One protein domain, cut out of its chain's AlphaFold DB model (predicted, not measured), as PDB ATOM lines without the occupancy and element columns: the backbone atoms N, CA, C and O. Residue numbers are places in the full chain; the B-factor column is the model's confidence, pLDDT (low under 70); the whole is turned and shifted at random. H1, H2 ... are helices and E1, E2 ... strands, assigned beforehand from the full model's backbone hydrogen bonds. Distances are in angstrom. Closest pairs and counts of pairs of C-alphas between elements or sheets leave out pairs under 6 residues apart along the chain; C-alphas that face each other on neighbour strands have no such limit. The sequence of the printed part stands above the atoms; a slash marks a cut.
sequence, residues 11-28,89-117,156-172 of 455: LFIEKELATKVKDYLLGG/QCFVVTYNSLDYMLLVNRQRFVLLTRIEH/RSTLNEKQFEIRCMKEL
ATOM      1  N   LEU A  11     -32.247 -28.416  52.414       54.16
ATOM      2  CA  LEU A  11     -31.748 -27.243  51.707       54.16
ATOM      3  C   LEU A  11     -32.289 -25.985  52.396       54.16
ATOM      4  O   LEU A  11     -33.482 -25.683  52.313       54.16
ATOM      5  N   PHE A  12     -31.420 -25.246  53.076       61.78
ATOM      6  CA  PHE A  12     -31.746 -23.923  53.596       61.78
ATOM      7  C   PHE A  12     -30.994 -22.868  52.789       61.78
ATOM      8  O   PHE A  12     -29.777 -22.740  52.887       61.78
ATOM      9  N   ILE A  13     -31.731 -22.114  51.973       66.75
ATOM     10  CA  ILE A  13     -31.215 -20.905  51.329       66.75
ATOM     11  C   ILE A  13     -31.742 -19.729  52.138       66.75
ATOM     12  O   ILE A  13     -32.956 -19.542  52.249       66.75
ATOM     13  N   GLU A  14     -30.832 -18.942  52.706       72.94
ATOM     14  CA  GLU A  14     -31.192 -17.728  53.429       72.94
ATOM     15  C   GLU A  14     -32.024 -16.798  52.536       72.94
ATOM     16  O   GLU A  14     -31.763 -16.667  51.339       72.94
ATOM     17  N   LYS A  15     -33.039 -16.136  53.103       75.75
ATOM     18  CA  LYS A  15     -33.970 -15.294  52.337       75.75
ATOM     19  C   LYS A  15     -33.250 -14.205  51.536       75.75
ATOM     20  O   LYS A  15     -33.646 -13.924  50.405       75.75
ATOM     21  N   GLU A  16     -32.201 -13.611  52.098       78.06
ATOM     22  CA  GLU A  16     -31.394 -12.590  51.423       78.06
ATOM     23  C   GLU A  16     -30.666 -13.168  50.207       78.06
ATOM     24  O   GLU A  16     -30.762 -12.623  49.105       78.06
ATOM     25  N   LEU A  17     -30.022 -14.324  50.382       80.50
ATOM     26  CA  LEU A  17     -29.375 -15.057  49.300       80.50
ATOM     27  C   LEU A  17     -30.383 -15.463  48.218       80.50
ATOM     28  O   LEU A  17     -30.151 -15.208  47.039       80.50
ATOM     29  N   ALA A  18     -31.523 -16.036  48.609       80.88
ATOM     30  CA  ALA A  18     -32.581 -16.443  47.689       80.88
ATOM     31  C   ALA A  18     -33.111 -15.256  46.875       80.88
ATOM     32  O   ALA A  18     -33.318 -15.384  45.671       80.88
ATOM     33  N   THR A  19     -33.286 -14.094  47.511       80.69
ATOM     34  CA  THR A  19     -33.733 -12.865  46.841       80.69
ATOM     35  C   THR A  19     -32.685 -12.384  45.842       80.69
ATOM     36  O   THR A  19     -33.007 -12.168  44.679       80.69
ATOM     37  N   LYS A  20     -31.410 -12.329  46.244       82.38
ATOM     38  CA  LYS A  20     -30.305 -11.927  45.363       82.38
ATOM     39  C   LYS A  20     -30.168 -12.832  44.135       82.38
ATOM     40  O   LYS A  20     -29.977 -12.342  43.025       82.38
ATOM     41  N   VAL A  21     -30.267 -14.147  44.328       85.19
ATOM     42  CA  VAL A  21     -30.190 -15.132  43.239       85.19
ATOM     43  C   VAL A  21     -31.400 -15.016  42.315       85.19
ATOM     44  O   VAL A  21     -31.232 -14.996  41.095       85.19
ATOM     45  N   LYS A  22     -32.606 -14.892  42.880       84.75
ATOM     46  CA  LYS A  22     -33.842 -14.680  42.122       84.75
ATOM     47  C   LYS A  22     -33.752 -13.424  41.257       84.75
ATOM     48  O   LYS A  22     -34.046 -13.492  40.069       84.75
ATOM     49  N   ASP A  23     -33.345 -12.301  41.838       86.75
ATOM     50  CA  ASP A  23     -33.275 -11.020  41.135       86.75
ATOM     51  C   ASP A  23     -32.265 -11.074  39.984       86.75
ATOM     52  O   ASP A  23     -32.542 -10.566  38.897       86.75
ATOM     53  N   TYR A  24     -31.134 -11.761  40.182       87.44
ATOM     54  CA  TYR A  24     -30.143 -11.978  39.131       87.44
ATOM     55  C   TYR A  24     -30.675 -12.859  37.991       87.44
ATOM     56  O   TYR A  24     -30.610 -12.475  36.819       87.44
ATOM     57  N   LEU A  25     -31.218 -14.035  38.322       85.38
ATOM     58  CA  LEU A  25     -31.671 -15.013  37.329       85.38
ATOM     59  C   LEU A  25     -32.926 -14.559  36.577       85.38
ATOM     60  O   LEU A  25     -33.044 -14.845  35.391       85.38
ATOM     61  N   LEU A  26     -33.847 -13.858  37.245       84.44
ATOM     62  CA  LEU A  26     -35.157 -13.487  36.694       84.44
ATOM     63  C   LEU A  26     -35.298 -12.000  36.350       84.44
ATOM     64  O   LEU A  26     -36.371 -11.580  35.928       84.44
ATOM     65  N   GLY A  27     -34.250 -11.193  36.527       71.56
ATOM     66  CA  GLY A  27     -34.234  -9.806  36.055       71.56
ATOM     67  C   GLY A  27     -35.134  -8.837  36.828       71.56
ATOM     68  O   GLY A  27     -35.509  -7.812  36.278       71.56
ATOM     69  N   GLY A  28     -35.467  -9.123  38.090       54.28
ATOM     70  CA  GLY A  28     -36.022  -8.126  39.015       54.28
ATOM     71  C   GLY A  28     -37.266  -7.356  38.536       54.28
ATOM     72  O   GLY A  28     -37.260  -6.135  38.570       54.28
ATOM     73  N   GLN A  89     -38.880 -22.031  37.843       72.44
ATOM     74  CA  GLN A  89     -38.486 -21.350  36.610       72.44
ATOM     75  C   GLN A  89     -36.993 -21.535  36.302       72.44
ATOM     76  O   GLN A  89     -36.488 -20.955  35.341       72.44
ATOM     77  N   CYS A  90     -36.270 -22.299  37.120       76.69
ATOM     78  CA  CYS A  90     -34.847 -22.553  36.966       76.69
ATOM     79  C   CYS A  90     -34.595 -24.039  36.725       76.69
ATOM     80  O   CYS A  90     -35.274 -24.909  37.265       76.69
ATOM     81  N   PHE A  91     -33.558 -24.321  35.948       80.12
ATOM     82  CA  PHE A  91     -32.944 -25.638  35.929       80.12
ATOM     83  C   PHE A  91     -31.970 -25.748  37.109       80.12
ATOM     84  O   PHE A  91     -31.242 -24.794  37.398       80.12
ATOM     85  N   VAL A  92     -31.989 -26.887  37.805       82.69
ATOM     86  CA  VAL A  92     -31.211 -27.120  39.028       82.69
ATOM     87  C   VAL A  92     -30.335 -28.353  38.845       82.69
ATOM     88  O   VAL A  92     -30.845 -29.438  38.587       82.69
ATOM     89  N   VAL A  93     -29.025 -28.193  39.030       84.12
ATOM     90  CA  VAL A  93     -28.060 -29.305  39.066       84.12
ATOM     91  C   VAL A  93     -27.362 -29.302  40.400       84.12
ATOM     92  O   VAL A  93     -26.977 -28.255  40.914       84.12
ATOM     93  N   THR A  94     -27.150 -30.487  40.943       82.69
ATOM     94  CA  THR A  94     -26.505 -30.666  42.238       82.69
ATOM     95  C   THR A  94     -25.280 -31.546  42.090       82.69
ATOM     96  O   THR A  94     -25.286 -32.479  41.289       82.69
ATOM     97  N   TYR A  95     -24.252 -31.292  42.889       79.94
ATOM     98  CA  TYR A  95     -23.056 -32.127  42.943       79.94
ATOM     99  C   TYR A  95     -22.635 -32.370  44.389       79.94
ATOM    100  O   TYR A  95     -22.803 -31.490  45.232       79.94
ATOM    101  N   ASN A  96     -22.103 -33.570  44.650       74.44
ATOM    102  CA  ASN A  96     -21.629 -34.033  45.958       74.44
ATOM    103  C   ASN A  96     -22.639 -33.784  47.092       74.44
ATOM    104  O   ASN A  96     -22.419 -32.935  47.944       74.44
ATOM    105  N   SER A  97     -23.783 -34.476  47.071       70.75
ATOM    106  CA  SER A  97     -24.798 -34.385  48.139       70.75
ATOM    107  C   SER A  97     -25.248 -32.952  48.473       70.75
ATOM    108  O   SER A  97     -25.421 -32.613  49.636       70.75
ATOM    109  N   LEU A  98     -25.472 -32.122  47.445       72.06
ATOM    110  CA  LEU A  98     -25.869 -30.707  47.561       72.06
ATOM    111  C   LEU A  98     -24.767 -29.750  48.040       72.06
ATOM    112  O   LEU A  98     -25.070 -28.586  48.291       72.06
ATOM    113  N   ASP A  99     -23.502 -30.165  48.114       76.69
ATOM    114  CA  ASP A  99     -22.417 -29.227  48.431       76.69
ATOM    115  C   ASP A  99     -22.270 -28.137  47.367       76.69
ATOM    116  O   ASP A  99     -21.905 -27.006  47.683       76.69
ATOM    117  N   TYR A 100     -22.623 -28.457  46.122       81.81
ATOM    118  CA  TYR A 100     -22.739 -27.484  45.045       81.81
ATOM    119  C   TYR A 100     -24.123 -27.542  44.413       81.81
ATOM    120  O   TYR A 100     -24.636 -28.624  44.111       81.81
ATOM    121  N   MET A 101     -24.693 -26.366  44.154       85.81
ATOM    122  CA  MET A 101     -25.963 -26.221  43.451       85.81
ATOM    123  C   MET A 101     -25.831 -25.195  42.329       85.81
ATOM    124  O   MET A 101     -25.578 -24.016  42.571       85.81
ATOM    125  N   LEU A 102     -26.008 -25.646  41.095       86.25
ATOM    126  CA  LEU A 102     -26.056 -24.810  39.907       86.25
ATOM    127  C   LEU A 102     -27.515 -24.501  39.579       86.25
ATOM    128  O   LEU A 102     -28.316 -25.406  39.363       86.25
ATOM    129  N   LEU A 103     -27.832 -23.215  39.520       89.12
ATOM    130  CA  LEU A 103     -29.128 -22.690  39.118       89.12
ATOM    131  C   LEU A 103     -28.978 -21.981  37.784       89.12
ATOM    132  O   LEU A 103     -28.106 -21.127  37.635       89.12
ATOM    133  N   VAL A 104     -29.832 -22.316  36.826       86.69
ATOM    134  CA  VAL A 104     -29.757 -21.782  35.467       86.69
ATOM    135  C   VAL A 104     -31.109 -21.231  35.038       86.69
ATOM    136  O   VAL A 104     -32.143 -21.864  35.252       86.69
ATOM    137  N   ASN A 105     -31.099 -20.066  34.396       87.69
ATOM    138  CA  ASN A 105     -32.246 -19.508  33.695       87.69
ATOM    139  C   ASN A 105     -31.774 -18.809  32.410       87.69
ATOM    140  O   ASN A 105     -30.981 -17.869  32.467       87.69
ATOM    141  N   ARG A 106     -32.266 -19.266  31.251       86.94
ATOM    142  CA  ARG A 106     -31.918 -18.733  29.920       86.94
ATOM    143  C   ARG A 106     -30.400 -18.673  29.709       86.94
ATOM    144  O   ARG A 106     -29.791 -19.721  29.561       86.94
ATOM    145  N   GLN A 107     -29.793 -17.488  29.685       87.75
ATOM    146  CA  GLN A 107     -28.350 -17.278  29.485       87.75
ATOM    147  C   GLN A 107     -27.580 -17.078  30.796       87.75
ATOM    148  O   GLN A 107     -26.362 -16.893  30.777       87.75
ATOM    149  N   ARG A 108     -28.272 -17.083  31.940       89.62
ATOM    150  CA  ARG A 108     -27.697 -16.792  33.252       89.62
ATOM    151  C   ARG A 108     -27.582 -18.049  34.086       89.62
ATOM    152  O   ARG A 108     -28.507 -18.861  34.139       89.62
ATOM    153  N   PHE A 109     -26.474 -18.167  34.802       90.94
ATOM    154  CA  PHE A 109     -26.312 -19.200  35.808       90.94
ATOM    155  C   PHE A 109     -25.667 -18.675  37.085       90.94
ATOM    156  O   PHE A 109     -24.889 -17.716  37.084       90.94
ATOM    157  N   VAL A 110     -26.001 -19.338  38.186       88.69
ATOM    158  CA  VAL A 110     -25.441 -19.112  39.514       88.69
ATOM    159  C   VAL A 110     -24.973 -20.445  40.070       88.69
ATOM    160  O   VAL A 110     -25.749 -21.396  40.122       88.69
ATOM    161  N   LEU A 111     -23.721 -20.506  40.510       88.06
ATOM    162  CA  LEU A 111     -23.207 -21.634  41.276       88.06
ATOM    163  C   LEU A 111     -23.184 -21.256  42.754       88.06
ATOM    164  O   LEU A 111     -22.543 -20.277  43.139       88.06
ATOM    165  N   LEU A 112     -23.866 -22.047  43.570       87.25
ATOM    166  CA  LEU A 112     -23.847 -21.960  45.022       87.25
ATOM    167  C   LEU A 112     -22.950 -23.058  45.586       87.25
ATOM    168  O   LEU A 112     -22.956 -24.176  45.072       87.25
ATOM    169  N   THR A 113     -22.203 -22.738  46.640       84.56
ATOM    170  CA  THR A 113     -21.414 -23.707  47.410       84.56
ATOM    171  C   THR A 113     -21.857 -23.694  48.861       84.56
ATOM    172  O   THR A 113     -22.241 -22.654  49.399       84.56
ATOM    173  N   ARG A 114     -21.822 -24.856  49.497       80.38
ATOM    174  CA  ARG A 114     -22.126 -25.011  50.913       80.38
ATOM    175  C   ARG A 114     -20.944 -24.538  51.757       80.38
ATOM    176  O   ARG A 114     -19.799 -24.874  51.466       80.38
ATOM    177  N   ILE A 115     -21.225 -23.771  52.806       73.25
ATOM    178  CA  ILE A 115     -20.227 -23.324  53.778       73.25
ATOM    179  C   ILE A 115     -20.071 -24.418  54.833       73.25
ATOM    180  O   ILE A 115     -20.993 -24.703  55.603       73.25
ATOM    181  N   GLU A 116     -18.886 -25.018  54.906       60.28
ATOM    182  CA  GLU A 116     -18.484 -25.778  56.084       60.28
ATOM    183  C   GLU A 116     -17.892 -24.806  57.108       60.28
ATOM    184  O   GLU A 116     -16.822 -24.233  56.898       60.28
ATOM    185  N   HIS A 117     -18.575 -24.610  58.241       46.44
ATOM    186  CA  HIS A 117     -17.948 -23.986  59.403       46.44
ATOM    187  C   HIS A 117     -16.846 -24.918  59.914       46.44
ATOM    188  O   HIS A 117     -17.071 -25.782  60.761       46.44
ATOM    189  N   ARG A 156     -38.627 -30.883  55.901       27.78
ATOM    190  CA  ARG A 156     -38.367 -29.836  56.888       27.78
ATOM    191  C   ARG A 156     -38.055 -30.534  58.206       27.78
ATOM    192  O   ARG A 156     -38.967 -31.058  58.834       27.78
ATOM    193  N   SER A 157     -36.791 -30.548  58.622       33.47
ATOM    194  CA  SER A 157     -36.418 -30.940  59.984       33.47
ATOM    195  C   SER A 157     -35.533 -29.872  60.621       33.47
ATOM    196  O   SER A 157     -34.581 -29.366  60.037       33.47
ATOM    197  N   THR A 158     -35.893 -29.467  61.827       35.44
ATOM    198  CA  THR A 158     -35.162 -28.486  62.621       35.44
ATOM    199  C   THR A 158     -33.942 -29.166  63.227       35.44
ATOM    200  O   THR A 158     -34.133 -29.867  64.211       35.44
ATOM    201  N   LEU A 159     -32.743 -29.014  62.651       37.03
ATOM    202  CA  LEU A 159     -31.433 -29.072  63.336       37.03
ATOM    203  C   LEU A 159     -30.285 -28.951  62.305       37.03
ATOM    204  O   LEU A 159     -30.245 -29.689  61.326       37.03
ATOM    205  N   ASN A 160     -29.350 -28.034  62.584       41.62
ATOM    206  CA  ASN A 160     -28.125 -27.663  61.848       41.62
ATOM    207  C   ASN A 160     -28.292 -26.817  60.570       41.62
ATOM    208  O   ASN A 160     -28.382 -27.313  59.450       41.62
ATOM    209  N   GLU A 161     -28.237 -25.496  60.765       49.00
ATOM    210  CA  GLU A 161     -28.167 -24.466  59.725       49.00
ATOM    211  C   GLU A 161     -26.798 -24.507  59.022       49.00
ATOM    212  O   GLU A 161     -25.835 -23.889  59.471       49.00
ATOM    213  N   LYS A 162     -26.680 -25.254  57.919       55.66
ATOM    214  CA  LYS A 162     -25.544 -25.103  56.995       55.66
ATOM    215  C   LYS A 162     -25.942 -24.105  55.903       55.66
ATOM    216  O   LYS A 162     -26.936 -24.327  55.215       55.66
ATOM    217  N   GLN A 163     -25.202 -23.004  55.779       69.88
ATOM    218  CA  GLN A 163     -25.509 -21.903  54.858       69.88
ATOM    219  C   GLN A 163     -24.851 -22.114  53.485       69.88
ATOM    220  O   GLN A 163     -23.776 -22.703  53.390       69.88
ATOM    221  N   PHE A 164     -25.498 -21.633  52.423       77.94
ATOM    222  CA  PHE A 164     -24.912 -21.547  51.082       77.94
ATOM    223  C   PHE A 164     -24.309 -20.160  50.849       77.94
ATOM    224  O   PHE A 164     -24.802 -19.169  51.380       77.94
ATOM    225  N   GLU A 165     -23.304 -20.076  49.983       82.25
ATOM    226  CA  GLU A 165     -22.796 -18.820  49.429       82.25
ATOM    227  C   GLU A 165     -22.753 -18.860  47.899       82.25
ATOM    228  O   GLU A 165     -22.702 -19.922  47.276       82.25
ATOM    229  N   ILE A 166     -22.764 -17.679  47.279       84.69
ATOM    230  CA  ILE A 166     -22.598 -17.538  45.831       84.69
ATOM    231  C   ILE A 166     -21.125 -17.725  45.485       84.69
ATOM    232  O   ILE A 166     -20.306 -16.856  45.780       84.69
ATOM    233  N   ARG A 167     -20.806 -18.815  44.784       86.06
ATOM    234  CA  ARG A 167     -19.463 -19.069  44.255       86.06
ATOM    235  C   ARG A 167     -19.208 -18.285  42.971       86.06
ATOM    236  O   ARG A 167     -18.166 -17.650  42.834       86.06
ATOM    237  N   CYS A 168     -20.163 -18.296  42.039       88.06
ATOM    238  CA  CYS A 168     -20.102 -17.460  40.840       88.06
ATOM    239  C   CYS A 168     -21.488 -17.117  40.275       88.06
ATOM    240  O   CYS A 168     -22.464 -17.831  40.498       88.06
ATOM    241  N   MET A 169     -21.551 -16.003  39.538       87.50
ATOM    242  CA  MET A 169     -22.702 -15.560  38.742       87.50
ATOM    243  C   MET A 169     -22.197 -15.165  37.359       87.50
ATOM    244  O   MET A 169     -21.222 -14.407  37.261       87.50
ATOM    245  N   LYS A 170     -22.815 -15.697  36.305       87.94
ATOM    246  CA  LYS A 170     -22.384 -15.466  34.924       87.94
ATOM    247  C   LYS A 170     -23.559 -15.404  33.961       87.94
ATOM    248  O   LYS A 170     -24.564 -16.085  34.138       87.94
ATOM    249  N   GLU A 171     -23.366 -14.596  32.927       86.38
ATOM    250  CA  GLU A 171     -24.266 -14.403  31.794       86.38
ATOM    251  C   GLU A 171     -23.460 -14.660  30.520       86.38
ATOM    252  O   GLU A 171     -22.354 -14.125  30.374       86.38
ATOM    253  N   LEU A 172     -23.966 -15.542  29.655       81.44
ATOM    254  CA  LEU A 172     -23.201 -16.071  28.523       81.44
ATOM    255  C   LEU A 172     -22.943 -15.039  27.422       81.44
ATOM    256  O   LEU A 172     -21.836 -15.024  26.887       81.44
TER     257      LEU A 172
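AT A GLANCE: This is residues 11 to 28, 89 to 117 and 156 to 172 of the 455 residues of the protein "RAB3GAP2_N domain-containing protein" of Ancylostoma duodenale (UniProt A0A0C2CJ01). A single helix, H1, lies along one face of a twisted sheet of four strands, and the other face is bare of named helices. The sheet runs E1, E2, E3, E4 from edge to edge, antiparallel throughout, and the stretch of residues 156 to 163 before E4 adds to the length beyond the sheet. The printed part has 64 residues, with one named helix and four named strands in the order H1, E1, E2, E3, E4, of mixed class, helices and strands. It is compact, with a radius of gyration of the C-alphas of 12.0 A, and elongated in outline, spanning 36 by 24 by 20 A.

HOW THE PARTS SIT: H1, residues 15 to 26, is on the sheet made by E1, residues 91 to 95, E2, residues 100 to 105, E3, residues 108 to 114, and E4, residues 164 to 171. This makes two layers, a helix on one face of a sheet, and the height of H1 over the sheet is 9.3 A. H1 lies over E3 and only just not over E2, with 9 of its 12 C-alphas falling on E3 and 2 on E2. It runs along the strands, at 1 degrees to E3 on the local plane. The closest C-alphas of H1 and E3 are those of Leu 25 and Arg 108, 6.0 A apart. In H1 every O i to N i+4 pair is within hydrogen-bond range. E1, E2 and E3 form a meander, each strand the antiparallel neighbour of the one before. E1 and E2 are a hairpin, with N 93 and O 102 at 2.9 A. E2 and E3 are a hairpin too, with N 103 and O 110 at 2.8 A. E3 and E4 are antiparallel at 161 degrees, with N 109 and O 170 at 2.9 A. The edge strands E1 and E4 are apart.

IN THESE COORDINATES: H1 begins at C-alpha 15, (-33.970, -15.294, 52.337), and measures 15.8 A to C-alpha 26. E1 measures 13.8 A, E2 16.8 A and E3 20.3 A, E3 beginning at C-alpha 108, (-27.697, -16.792, 33.252). E4 measures 20.6 A, bends by 52 degrees at residue 167 and ends at C-alpha 171, (-24.266, -14.403, 31.794).

THE WHOLE: The two C-alphas farthest apart, those of Thr 158 and Leu 172, are 38.2 A from each other. Residues 29 to 88 are not printed, and C-alphas 28 and 89 are 13.7 A apart across that cut. Residues 118 to 155 are not printed either, and C-alphas 117 and 156 are 21.4 A apart. The links E1 to E2 and E2 to E3 are tight. The mean pLDDT of the printed part is 75.3, and residues 11 to 13, 28, 116 to 117 and 156 to 163 are under 70.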